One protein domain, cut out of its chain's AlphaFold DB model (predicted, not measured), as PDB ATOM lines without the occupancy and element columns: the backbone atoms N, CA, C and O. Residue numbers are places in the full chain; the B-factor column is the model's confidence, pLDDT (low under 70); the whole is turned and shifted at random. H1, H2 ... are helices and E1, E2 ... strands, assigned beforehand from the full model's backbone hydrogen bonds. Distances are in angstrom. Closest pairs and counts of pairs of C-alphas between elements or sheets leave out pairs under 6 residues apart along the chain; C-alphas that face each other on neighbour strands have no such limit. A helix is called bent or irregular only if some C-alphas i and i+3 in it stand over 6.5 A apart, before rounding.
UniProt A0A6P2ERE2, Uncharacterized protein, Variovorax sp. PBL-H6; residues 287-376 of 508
ATOM      1  N   ARG A 287      33.238 -22.204 317.181       88.69
ATOM      2  CA  ARG A 287      32.462 -21.478 318.189       88.69
ATOM      3  C   ARG A 287      31.773 -22.421 319.172       88.69
ATOM      4  O   ARG A 287      31.837 -22.184 320.374       88.69
ATOM      5  N   PHE A 288      31.118 -23.482 318.698       88.75
ATOM      6  CA  PHE A 288      30.451 -24.446 319.579       88.75
ATOM      7  C   PHE A 288      31.437 -25.263 320.409       88.75
ATOM      8  O   PHE A 288      31.161 -25.512 321.580       88.75
ATOM      9  N   ASN A 289      32.587 -25.642 319.845       90.69
ATOM     10  CA  ASN A 289      33.636 -26.314 320.609       90.69
ATOM     11  C   ASN A 289      34.156 -25.419 321.743       90.69
ATOM     12  O   ASN A 289      34.320 -25.888 322.864       90.69
ATOM     13  N   GLU A 290      34.396 -24.134 321.481       90.38
ATOM     14  CA  GLU A 290      34.898 -23.202 322.495       90.38
ATOM     15  C   GLU A 290      33.849 -22.902 323.575       90.38
ATOM     16  O   GLU A 290      34.136 -23.031 324.765       90.38
ATOM     17  N   LEU A 291      32.605 -22.607 323.177       86.88
ATOM     18  CA  LEU A 291      31.508 -22.383 324.122       86.88
ATOM     19  C   LEU A 291      31.228 -23.626 324.974       86.88
ATOM     20  O   LEU A 291      31.139 -23.527 326.197       86.88
ATOM     21  N   GLY A 292      31.146 -24.805 324.355       86.44
ATOM     22  CA  GLY A 292      30.925 -26.057 325.073       86.44
ATOM     23  C   GLY A 292      32.041 -26.366 326.074       86.44
ATOM     24  O   GLY A 292      31.750 -26.783 327.192       86.44
ATOM     25  N   ARG A 293      33.309 -26.078 325.732       90.88
ATOM     26  CA  ARG A 293      34.435 -26.198 326.675       90.88
ATOM     27  C   ARG A 293      34.312 -25.226 327.842       90.88
ATOM     28  O   ARG A 293      34.501 -25.659 328.972       90.88
ATOM     29  N   SER A 294      33.924 -23.974 327.598       90.12
ATOM     30  CA  SER A 294      33.724 -23.008 328.689       90.12
ATOM     31  C   SER A 294      32.644 -23.472 329.679       90.12
ATOM     32  O   SER A 294      32.814 -23.378 330.891       90.12
ATOM     33  N   TYR A 295      31.559 -24.096 329.200       89.00
ATOM     34  CA  TYR A 295      30.538 -24.674 330.083       89.00
ATOM     35  C   TYR A 295      31.003 -25.923 330.837       89.00
ATOM     36  O   TYR A 295      30.446 -26.244 331.888       89.00
ATOM     37  N   MET A 296      32.026 -26.612 330.333       93.81
ATOM     38  CA  MET A 296      32.638 -27.766 330.989       93.81
ATOM     39  C   MET A 296      33.618 -27.385 332.111       93.81
ATOM     40  O   MET A 296      34.025 -28.269 332.861       93.81
ATOM     41  N   GLU A 297      33.956 -26.101 332.288       94.38
ATOM     42  CA  GLU A 297      34.847 -25.627 333.364       94.38
ATOM     43  C   GLU A 297      34.237 -25.778 334.762       94.38
ATOM     44  O   GLU A 297      34.950 -25.840 335.764       94.38
ATOM     45  N   ARG A 298      32.903 -25.833 334.850       95.62
ATOM     46  CA  ARG A 298      32.174 -25.940 336.116       95.62
ATOM     47  C   ARG A 298      31.189 -27.092 336.066       95.62
ATOM     48  O   ARG A 298      30.433 -27.233 335.106       95.62
ATOM     49  N   SER A 299      31.132 -27.862 337.146       96.44
ATOM     50  CA  SER A 299      30.172 -28.950 337.299       96.44
ATOM     51  C   SER A 299      29.198 -28.718 338.450       96.44
ATOM     52  O   SER A 299      29.439 -27.929 339.366       96.44
ATOM     53  N   LEU A 300      28.062 -29.403 338.374       96.94
ATOM     54  CA  LEU A 300      27.081 -29.527 339.440       96.94
ATOM     55  C   LEU A 300      26.718 -31.005 339.586       96.94
ATOM     56  O   LEU A 300      26.551 -31.713 338.592       96.94
ATOM     57  N   LYS A 301      26.568 -31.463 340.832       97.12
ATOM     58  CA  LYS A 301      26.079 -32.811 341.120       97.12
ATOM     59  C   LYS A 301      24.579 -32.795 341.378       97.12
ATOM     60  O   LYS A 301      24.117 -32.077 342.262       97.12
ATOM     61  N   ILE A 302      23.838 -33.623 340.652       94.75
ATOM     62  CA  ILE A 302      22.407 -33.853 340.860       94.75
ATOM     63  C   ILE A 302      22.206 -35.354 340.995       94.75
ATOM     64  O   ILE A 302      22.455 -36.097 340.057       94.75
ATOM     65  N   ASP A 303      21.765 -35.803 342.170       94.75
ATOM     66  CA  ASP A 303      21.498 -37.227 342.427       94.75
ATOM     67  C   ASP A 303      22.702 -38.149 342.153       94.75
ATOM     68  O   ASP A 303      22.564 -39.256 341.646       94.75
ATOM     69  N   GLY A 304      23.912 -37.663 342.446       96.12
ATOM     70  CA  GLY A 304      25.164 -38.379 342.176       96.12
ATOM     71  C   GLY A 304      25.683 -38.249 340.740       96.12
ATOM     72  O   GLY A 304      26.862 -38.517 340.518       96.12
ATOM     73  N   LEU A 305      24.866 -37.767 339.800       97.75
ATOM     74  CA  LEU A 305      25.280 -37.480 338.429       97.75
ATOM     75  C   LEU A 305      26.038 -36.158 338.363       97.75
ATOM     76  O   LEU A 305      25.578 -35.145 338.892       97.75
ATOM     77  N   GLU A 306      27.189 -36.158 337.700       97.81
ATOM     78  CA  GLU A 306      27.947 -34.942 337.425       97.81
ATOM     79  C   GLU A 306      27.576 -34.398 336.043       97.81
ATOM     80  O   GLU A 306      27.848 -35.023 335.021       97.81
ATOM     81  N   ILE A 307      26.978 -33.210 336.017       97.25
ATOM     82  CA  ILE A 307      26.647 -32.476 334.792       97.25
ATOM     83  C   ILE A 307      27.310 -31.101 334.819       97.25
ATOM     84  O   ILE A 307      27.822 -30.663 335.852       97.25
ATOM     85  N   THR A 308      27.310 -30.395 333.694       96.25
ATOM     86  CA  THR A 308      27.787 -29.008 333.666       96.25
ATOM     87  C   THR A 308      26.931 -28.103 334.550       96.25
ATOM     88  O   THR A 308      25.726 -28.304 334.728       96.25
ATOM     89  N   PHE A 309      27.563 -27.082 335.123       94.75
ATOM     90  CA  PHE A 309      26.907 -26.166 336.053       94.75
ATOM     91  C   PHE A 309      25.693 -25.472 335.420       94.75
ATOM     92  O   PHE A 309      24.628 -25.420 336.031       94.75
ATOM     93  N   GLN A 310      25.829 -25.014 334.173       90.94
ATOM     94  CA  GLN A 310      24.760 -24.333 333.442       90.94
ATOM     95  C   GLN A 310      23.542 -25.246 333.212       90.94
ATOM     96  O   GLN A 310      22.412 -24.844 333.494       90.94
ATOM     97  N   ALA A 311      23.766 -26.501 332.804       89.50
ATOM     98  CA  ALA A 311      22.716 -27.513 332.684       89.50
ATOM     99  C   ALA A 311      21.958 -27.710 334.007       89.50
ATOM    100  O   ALA A 311      20.724 -27.750 334.025       89.50
ATOM    101  N   GLY A 312      22.703 -27.782 335.112       89.38
ATOM    102  CA  GLY A 312      22.166 -28.008 336.449       89.38
ATOM    103  C   GLY A 312      21.427 -26.825 337.076       89.38
ATOM    104  O   GLY A 312      20.530 -27.039 337.890       89.38
ATOM    105  N   LEU A 313      21.723 -25.587 336.663       88.19
ATOM    106  CA  LEU A 313      20.966 -24.394 337.072       88.19
ATOM    107  C   LEU A 313      19.551 -24.320 336.473       88.19
ATOM    108  O   LEU A 313      18.789 -23.402 336.784       88.19
ATOM    109  N   GLY A 314      19.181 -25.295 335.642       84.56
ATOM    110  CA  GLY A 314      17.818 -25.479 335.168       84.56
ATOM    111  C   GLY A 314      17.639 -25.270 333.671       84.56
ATOM    112  O   GLY A 314      16.494 -25.221 333.221       84.56
ATOM    113  N   ASP A 315      18.723 -25.171 332.899       89.75
ATOM    114  CA  ASP A 315      18.649 -25.173 331.436       89.75
ATOM    115  C   ASP A 315      18.091 -26.498 330.907       89.75
ATOM    116  O   ASP A 315      17.233 -26.469 330.027       89.75
ATOM    117  N   LEU A 316      18.459 -27.638 331.509       92.06
ATOM    118  CA  LEU A 316      17.824 -28.921 331.179       92.06
ATOM    119  C   LEU A 316      16.337 -28.916 331.540       92.06
ATOM    120  O   LEU A 316      15.509 -29.310 330.728       92.06
ATOM    121  N   GLY A 317      15.969 -28.408 332.721       91.06
ATOM    122  CA  GLY A 317      14.570 -28.333 333.152       91.06
ATOM    123  C   GLY A 317      13.664 -27.506 332.229       91.06
ATOM    124  O   GLY A 317      12.455 -27.725 332.218       91.06
ATOM    125  N   ARG A 318      14.236 -26.596 331.428       90.38
ATOM    126  CA  ARG A 318      13.526 -25.776 330.430       90.38
ATOM    127  C   ARG A 318      13.332 -26.474 329.080       90.38
ATOM    128  O   ARG A 318      12.633 -25.934 328.225       90.38
ATOM    129  N   LEU A 319      13.944 -27.639 328.862       90.69
ATOM    130  CA  LEU A 319      13.802 -28.398 327.621       90.69
ATOM    131  C   LEU A 319      12.459 -29.129 327.603       90.69
ATOM    132  O   LEU A 319      12.313 -30.235 328.130       90.69
ATOM    133  N   ASN A 320      11.466 -28.504 326.981       89.38
ATOM    134  CA  ASN A 320      10.119 -29.066 326.883       89.38
ATOM    135  C   ASN A 320       9.936 -30.023 325.700       89.38
ATOM    136  O   ASN A 320       9.016 -30.829 325.744       89.38
ATOM    137  N   ASP A 321      10.799 -29.974 324.683       93.56
ATOM    138  CA  ASP A 321      10.714 -30.841 323.496       93.56
ATOM    139  C   ASP A 321      12.075 -31.479 323.163       93.56
ATOM    140  O   ASP A 321      12.586 -31.379 322.048       93.56
ATOM    141  N   LEU A 322      12.697 -32.095 324.177       96.06
ATOM    142  CA  LEU A 322      13.866 -32.960 324.012       96.06
ATOM    143  C   LEU A 322      13.402 -34.401 323.785       96.06
ATOM    144  O   LEU A 322      12.706 -34.982 324.621       96.06
ATOM    145  N   GLU A 323      13.842 -34.986 322.679       97.88
ATOM    146  CA  GLU A 323      13.632 -36.382 322.317       97.88
ATOM    147  C   GLU A 323      14.990 -37.097 322.308       97.88
ATOM    148  O   GLU A 323      15.926 -36.643 321.654       97.88
ATOM    149  N   ILE A 324      15.122 -38.206 323.033       98.25
ATOM    150  CA  ILE A 324      16.327 -39.045 323.007       98.25
ATOM    151  C   ILE A 324      15.925 -40.405 322.449       98.25
ATOM    152  O   ILE A 324      15.014 -41.036 322.986       98.25
ATOM    153  N   PHE A 325      16.581 -40.840 321.377       97.69
ATOM    154  CA  PHE A 325      16.334 -42.114 320.710       97.69
ATOM    155  C   PHE A 325      17.554 -43.018 320.855       97.69
ATOM    156  O   PHE A 325      18.643 -42.682 320.387       97.69
ATOM    157  N   ASP A 326      17.355 -44.184 321.460       94.56
ATOM    158  CA  ASP A 326      18.346 -45.256 321.509       94.56
ATOM    159  C   ASP A 326      17.780 -46.526 320.850       94.56
ATOM    160  O   ASP A 326      16.612 -46.571 320.454       94.56
ATOM    161  N   SER A 327      18.611 -47.559 320.712       84.12
ATOM    162  CA  SER A 327      18.317 -48.864 320.102       84.12
ATOM    163  C   SER A 327      17.229 -49.672 320.843       84.12
ATOM    164  O   SER A 327      17.459 -50.758 321.360       84.12
ATOM    165  N   GLY A 328      16.007 -49.147 320.895       85.81
ATOM    166  CA  GLY A 328      14.839 -49.792 321.500       85.81
ATOM    167  C   GLY A 328      14.108 -48.957 322.549       85.81
ATOM    168  O   GLY A 328      13.087 -49.413 323.062       85.81
ATOM    169  N   SER A 329      14.573 -47.746 322.858       93.12
ATOM    170  CA  SER A 329      13.902 -46.842 323.794       93.12
ATOM    171  C   SER A 329      13.820 -45.421 323.239       93.12
ATOM    172  O   SER A 329      14.646 -44.978 322.439       93.12
ATOM    173  N   SER A 330      12.779 -44.701 323.657       96.31
ATOM    174  CA  SER A 330      12.630 -43.278 323.375       96.31
ATOM    175  C   SER A 330      12.248 -42.544 324.647       96.31
ATOM    176  O   SER A 330      11.269 -42.910 325.302       96.31
ATOM    177  N   PHE A 331      12.975 -41.483 324.960       97.94
ATOM    178  CA  PHE A 331      12.623 -40.544 326.013       97.94
ATOM    179  C   PHE A 331      12.089 -39.255 325.387       97.94
ATOM    180  O   PHE A 331      12.658 -38.753 324.422       97.94
ATOM    181  N   LEU A 332      10.999 -38.719 325.938       97.69
ATOM    182  CA  LEU A 332      10.372 -37.474 325.489       97.69
ATOM    183  C   LEU A 332      10.170 -36.565 326.703       97.69
ATOM    184  O   LEU A 332       9.357 -36.877 327.573       97.69
ATOM    185  N   SER A 333      10.865 -35.429 326.765       96.12
ATOM    186  CA  SER A 333      10.807 -34.552 327.944       96.12
ATOM    187  C   SER A 333       9.433 -33.902 328.161       96.12
ATOM    188  O   SER A 333       9.084 -33.557 329.290       96.12
ATOM    189  N   LYS A 334       8.608 -33.787 327.113       94.94
ATOM    190  CA  LYS A 334       7.202 -33.355 327.220       94.94
ATOM    191  C   LYS A 334       6.307 -34.327 327.995       94.94
ATOM    192  O   LYS A 334       5.237 -33.928 328.433       94.94
ATOM    193  N   ASN A 335       6.727 -35.586 328.147       96.75
ATOM    194  CA  ASN A 335       5.974 -36.608 328.877       96.75
ATOM    195  C   ASN A 335       6.308 -36.627 330.378       96.75
ATOM    196  O   ASN A 335       5.761 -37.451 331.107       96.75
ATOM    197  N   ILE A 336       7.225 -35.771 330.842       96.19
ATOM    198  CA  ILE A 336       7.522 -35.637 332.268       96.19
ATOM    199  C   ILE A 336       6.327 -34.953 332.931       96.19
ATOM    200  O   ILE A 336       6.076 -33.777 332.670       96.19
ATOM    201  N   ASP A 337       5.625 -35.688 333.788       95.38
ATOM    202  CA  ASP A 337       4.626 -35.123 334.690       95.38
ATOM    203  C   ASP A 337       5.340 -34.447 335.862       95.38
ATOM    204  O   ASP A 337       5.959 -35.102 336.702       95.38
ATOM    205  N   ASP A 338       5.304 -33.120 335.876       93.69
ATOM    206  CA  ASP A 338       5.919 -32.284 336.899       93.69
ATOM    207  C   ASP A 338       4.891 -31.642 337.843       93.69
ATOM    208  O   ASP A 338       5.271 -30.871 338.727       93.69
ATOM    209  N   SER A 339       3.608 -32.002 337.713       94.31
ATOM    210  CA  SER A 339       2.511 -31.404 338.482       94.31
ATOM    211  C   SER A 339       2.597 -31.685 339.986       94.31
ATOM    212  O   SER A 339       2.153 -30.871 340.797       94.31
ATOM    213  N   GLU A 340       3.221 -32.802 340.366       93.31
ATOM    214  CA  GLU A 340       3.427 -33.209 341.760       93.31
ATOM    215  C   GLU A 340       4.841 -32.886 342.285       93.31
ATOM    216  O   GLU A 340       5.157 -33.158 343.446       93.31
ATOM    217  N   MET A 341       5.722 -32.307 341.459       95.06
ATOM    218  CA  MET A 341       7.093 -31.995 341.865       95.06
ATOM    219  C   MET A 341       7.133 -30.715 342.723       95.06
ATOM    220  O   MET A 341       6.652 -29.673 342.280       95.06
ATOM    221  N   PRO A 342       7.774 -30.721 343.914       93.69
ATOM    222  CA  PRO A 342       7.894 -29.519 344.753       93.69
ATOM    223  C   PRO A 342       8.644 -28.362 344.075       93.69
ATOM    224  O   PRO A 342       8.395 -27.194 344.361       93.69
ATOM    225  N   ASP A 343       9.580 -28.704 343.189       94.44
ATOM    226  CA  ASP A 343      10.310 -27.784 342.321       94.44
ATOM    227  C   ASP A 343      10.319 -28.403 340.911       94.44
ATOM    228  O   ASP A 343      11.187 -29.236 340.619       94.44
ATOM    229  N   PRO A 344       9.334 -28.063 340.055       93.25
ATOM    230  CA  PRO A 344       9.192 -28.643 338.721       93.25
ATOM    231  C   PRO A 344      10.469 -28.530 337.889       93.25
ATOM    232  O   PRO A 344      10.900 -29.495 337.269       93.25
ATOM    233  N   GLN A 345      11.153 -27.384 337.925       91.38
ATOM    234  CA  GLN A 345      12.344 -27.174 337.107       91.38
ATOM    235  C   GLN A 345      13.514 -28.061 337.558       91.38
ATOM    236  O   GLN A 345      14.180 -28.674 336.715       91.38
ATOM    237  N   LYS A 346      13.766 -28.176 338.870       93.56
ATOM    238  CA  LYS A 346      14.804 -29.088 339.384       93.56
ATOM    239  C   LYS A 346      14.435 -30.554 339.195       93.56
ATOM    240  O   LYS A 346      15.299 -31.349 338.828       93.56
ATOM    241  N   GLY A 347      13.170 -30.913 339.408       95.62
ATOM    242  CA  GLY A 347      12.679 -32.274 339.205       95.62
ATOM    243  C   GLY A 347      12.825 -32.724 337.749       95.62
ATOM    244  O   GLY A 347      13.426 -33.765 337.486       95.62
ATOM    245  N   ARG A 348      12.414 -31.883 336.791       95.75
ATOM    246  CA  ARG A 348      12.655 -32.103 335.355       95.75
ATOM    247  C   ARG A 348      14.137 -32.217 335.024       95.75
ATOM    248  O   ARG A 348      14.528 -33.136 334.313       95.75
ATOM    249  N   THR A 349      14.967 -31.316 335.559       95.75
ATOM    250  CA  THR A 349      16.429 -31.350 335.365       95.75
ATOM    251  C   THR A 349      17.001 -32.701 335.791       95.75
ATOM    252  O   THR A 349      17.779 -33.293 335.048       95.75
ATOM    253  N   LYS A 350      16.571 -33.227 336.947       96.50
ATOM    254  CA  LYS A 350      16.968 -34.551 337.437       96.50
ATOM    255  C   LYS A 350      16.534 -35.671 336.484       96.50
ATOM    256  O   LYS A 350      17.360 -36.508 336.135       96.50
ATOM    257  N   VAL A 351      15.271 -35.688 336.052       97.38
ATOM    258  CA  VAL A 351      14.752 -36.723 335.135       97.38
ATOM    259  C   VAL A 351      15.498 -36.710 333.797       97.38
ATOM    260  O   VAL A 351      15.898 -37.762 333.308       97.38
ATOM    261  N   ILE A 352      15.744 -35.525 333.231       97.38
ATOM    262  CA  ILE A 352      16.484 -35.373 331.972       97.38
ATOM    263  C   ILE A 352      17.950 -35.785 332.136       97.38
ATOM    264  O   ILE A 352      18.486 -36.447 331.255       97.38
ATOM    265  N   ALA A 353      18.600 -35.440 333.253       97.56
ATOM    266  CA  ALA A 353      19.983 -35.844 333.514       97.56
ATOM    267  C   ALA A 353      20.137 -37.374 333.590       97.56
ATOM    268  O   ALA A 353      21.090 -37.908 333.030       97.56
ATOM    269  N   HIS A 354      19.184 -38.075 334.212       97.88
ATOM    270  CA  HIS A 354      19.155 -39.544 334.226       97.88
ATOM    271  C   HIS A 354      18.926 -40.132 332.832       97.88
ATOM    272  O   HIS A 354      19.696 -40.984 332.405       97.88
ATOM    273  N   ALA A 355      17.960 -39.612 332.070       97.94
ATOM    274  CA  ALA A 355      17.737 -40.062 330.692       97.94
ATOM    275  C   ALA A 355      18.969 -39.836 329.791       97.94
ATOM    276  O   ALA A 355      19.306 -40.683 328.965       97.94
ATOM    277  N   LEU A 356      19.671 -38.710 329.971       97.81
ATOM    278  CA  LEU A 356      20.945 -38.449 329.304       97.81
ATOM    279  C   LEU A 356      22.041 -39.408 329.773       97.81
ATOM    280  O   LEU A 356      22.832 -39.822 328.941       97.81
ATOM    281  N   GLN A 357      22.109 -39.769 331.057       97.69
ATOM    282  CA  GLN A 357      23.097 -40.724 331.570       97.69
ATOM    283  C   GLN A 357      22.892 -42.117 330.970       97.69
ATOM    284  O   GLN A 357      23.868 -42.733 330.531       97.69
ATOM    285  N   ASP A 358      21.645 -42.586 330.935       97.38
ATOM    286  CA  ASP A 358      21.274 -43.876 330.353       97.38
ATOM    287  C   ASP A 358      21.657 -43.925 328.872       97.38
ATOM    288  O   ASP A 358      22.304 -44.868 328.422       97.38
ATOM    289  N   PHE A 359      21.347 -42.856 328.134       98.06
ATOM    290  CA  PHE A 359      21.738 -42.718 326.736       98.06
ATOM    291  C   PHE A 359      23.259 -42.615 326.555       98.06
ATOM    292  O   PHE A 359      23.824 -43.293 325.706       98.06
ATOM    293  N   ALA A 360      23.943 -41.790 327.349       97.69
ATOM    294  CA  ALA A 360      25.367 -41.495 327.201       97.69
ATOM    295  C   ALA A 360      26.275 -42.692 327.513       97.69
ATOM    296  O   ALA A 360      27.420 -42.721 327.072       97.69
ATOM    297  N   GLY A 361      25.820 -43.640 328.337       97.06
ATOM    298  CA  GLY A 361      26.566 -44.851 328.701       97.06
ATOM    299  C   GLY A 361      27.798 -44.635 329.596       97.06
ATOM    300  O   GLY A 361      28.419 -45.602 330.025       97.06
ATOM    301  N   SER A 362      28.175 -43.391 329.912       98.19
ATOM    302  CA  SER A 362      29.268 -43.080 330.846       98.19
ATOM    303  C   SER A 362      29.105 -41.702 331.487       98.19
ATOM    304  O   SER A 362      28.392 -40.851 330.956       98.19
ATOM    305  N   ALA A 363      29.799 -41.461 332.601       98.06
ATOM    306  CA  ALA A 363      29.820 -40.151 333.253       98.06
ATOM    307  C   ALA A 363      30.532 -39.077 332.406       98.06
ATOM    308  O   ALA A 363      30.098 -37.928 332.381       98.06
ATOM    309  N   GLY A 364      31.601 -39.442 331.684       98.19
ATOM    310  CA  GLY A 364      32.312 -38.524 330.785       98.19
ATOM    311  C   GLY A 364      31.406 -38.025 329.659       98.19
ATOM    312  O   GLY A 364      31.246 -36.816 329.480       98.19
ATOM    313  N   ALA A 365      30.728 -38.957 328.983       98.38
ATOM    314  CA  ALA A 365      29.811 -38.628 327.899       98.38
ATOM    315  C   ALA A 365      28.578 -37.859 328.399       98.38
ATOM    316  O   ALA A 365      28.167 -36.904 327.743       98.38
ATOM    317  N   LEU A 366      28.031 -38.193 329.579       98.31
ATOM    318  CA  LEU A 366      26.974 -37.395 330.215       98.31
ATOM    319  C   LEU A 366      27.431 -35.945 330.399       98.31
ATOM    320  O   LEU A 366      26.704 -35.014 330.048       98.31
ATOM    321  N   PHE A 367      28.628 -35.749 330.954       97.81
ATOM    322  CA  PHE A 367      29.151 -34.419 331.227       97.81
ATOM    323  C   PHE A 367      29.274 -33.596 329.937       97.81
ATOM    324  O   PHE A 367      28.792 -32.463 329.889       97.81
ATOM    325  N   VAL A 368      29.816 -34.193 328.870       97.62
ATOM    326  CA  VAL A 368      29.933 -33.568 327.542       97.62
ATOM    327  C   VAL A 368      28.563 -33.281 326.923       97.62
ATOM    328  O   VAL A 368      28.305 -32.156 326.505       97.62
ATOM    329  N   LEU A 369      27.639 -34.243 326.903       97.38
ATOM    330  CA  LEU A 369      26.304 -34.031 326.336       97.38
ATOM    331  C   LEU A 369      25.527 -32.958 327.099       97.38
ATOM    332  O   LEU A 369      24.876 -32.115 326.484       97.38
ATOM    333  N   SER A 370      25.655 -32.923 328.428       96.44
ATOM    334  CA  SER A 370      25.032 -31.885 329.246       96.44
ATOM    335  C   SER A 370      25.551 -30.488 328.912       96.44
ATOM    336  O   SER A 370      24.820 -29.535 329.143       96.44
ATOM    337  N   SER A 371      26.774 -30.342 328.381       94.31
ATOM    338  CA  SER A 371      27.325 -29.036 327.997       94.31
ATOM    339  C   SER A 371      26.722 -28.508 326.698       94.31
ATOM    340  O   SER A 371      26.596 -27.299 326.567       94.31
ATOM    341  N   ILE A 372      26.310 -29.391 325.778       93.25
ATOM    342  CA  ILE A 372      25.787 -29.025 324.452       93.25
ATOM    343  C   ILE A 372      24.256 -28.991 324.401       93.25
ATOM    344  O   ILE A 372      23.677 -28.133 323.732       93.25
ATOM    345  N   VAL A 373      23.582 -29.895 325.116       93.00
ATOM    346  CA  VAL A 373      22.113 -29.996 325.156       93.00
ATOM    347  C   VAL A 373      21.553 -28.917 326.094       93.00
ATOM    348  O   VAL A 373      21.034 -29.197 327.170       93.00
ATOM    349  N   GLN A 374      21.709 -27.648 325.707       87.81
ATOM    350  CA  GLN A 374      21.288 -26.486 326.492       87.81
ATOM    351  C   GLN A 374      20.680 -25.393 325.599       87.81
ATOM    352  O   GLN A 374      21.244 -25.069 324.550       87.81
ATOM    353  N   PRO A 375      19.581 -24.737 326.021       82.44
ATOM    354  CA  PRO A 375      19.011 -23.598 325.302       82.44
ATOM    355  C   PRO A 375      20.012 -22.453 325.086       82.44
ATOM    356  O   PRO A 375      19.994 -21.788 324.056       82.44
ATOM    357  N   THR A 376      20.906 -22.197 326.038       80.56
ATOM    358  CA  THR A 376      21.847 -21.064 326.001       80.56
ATOM    359  C   THR A 376      22.800 -21.105 324.805       80.56
ATOM    360  O   THR A 376      22.987 -20.075 324.152       80.56
TER     361      THR A 376
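AT A GLANCE: This is residues 287 to 376 of the 508 residues of an uncharacterized protein of Variovorax sp. PBL-H6 (UniProt A0A6P2ERE2). The longest helix, H3, runs through the middle between two small strand hairpins, E1 with E2 on one side and E3 with E4 on the other. H2 crosses H3, H4 folds back after H3 and packs on E2, and H1 packs on H4 at the far side. The printed part has 90 residues with four named helices and four named strands, in the order H1 E1 E2 H2 E3 E4 H3 H4; E1 - E2 and E3 - E4 are two separate antiparallel sheets. The class is mixed, helices and strands, and the whole is compact, with a radius of gyration of the C-alphas of 12.5 A and spans of 36 by 32 by 25 A.

HOW THE PARTS SIT: H1, residues 287 to 296, and H4, residues 363 to 372, touch at a steep tilt of 52 degrees, opposite ways; their closest C-alphas are those of Gly 292 and Ser 371, 5.5 A apart. E1, residues 299 to 302, and E2, residues 305 to 308, form an antiparallel hairpin, with N 300 and O 307 within hydrogen-bond range at 2.8 A. The closest C-alphas of E2 and H4 are those of Ile 307 and Phe 367, 4.8 A apart. H2, residues 309 to 318, and H3, residues 344 to 360, touch, about perpendicular at 75 degrees, closest at the C-alphas of Gly 317 and Thr 349, 4.2 A. E3, residues 322 to 326, and E4, residues 329 to 332, form the other antiparallel hairpin, with N 324 and O 331 2.9 A apart, within hydrogen-bond range. The closest C-alphas of E3 and H3 are those of Asp 326 and Phe 359, 6.7 A apart. H3, with residues 353 to 360 alone, touches H4 at a steep tilt of 58 degrees, opposite ways, closest at the C-alphas of Gln 357 and Leu 366, 5.3 A. In H1, H3 and H4 every O i to N i+4 pair is within hydrogen-bond range; in H2 it is 3 of 6, with 5 of 7 O i to N i+3 pairs within range.

IN THESE COORDINATES: H1 begins at C-alpha 287, (32.462, -21.478, 318.189), and is 14.3 A long. E1 measures 9.8 A, E2 10.0 A, E3 13.3 A and E4 10.2 A. H2, 14.5 A, is irregular: C-alphas 313 and 316 are 8.1 A apart. H3 is 23.7 A long from C-alpha 344, (9.192, -28.643, 338.721). H4, 14.7 A, ends at C-alpha 372, (25.787, -29.025, 324.452).

THE WHOLE: The two C-alphas farthest apart, those of Arg 287 and Glu 340, are 39.2 A apart. The link from E4 to H3, 11 residues, is long; the others are tight. The printed part has no cut, its mean pLDDT is 94.0, and no printed residue is under 70.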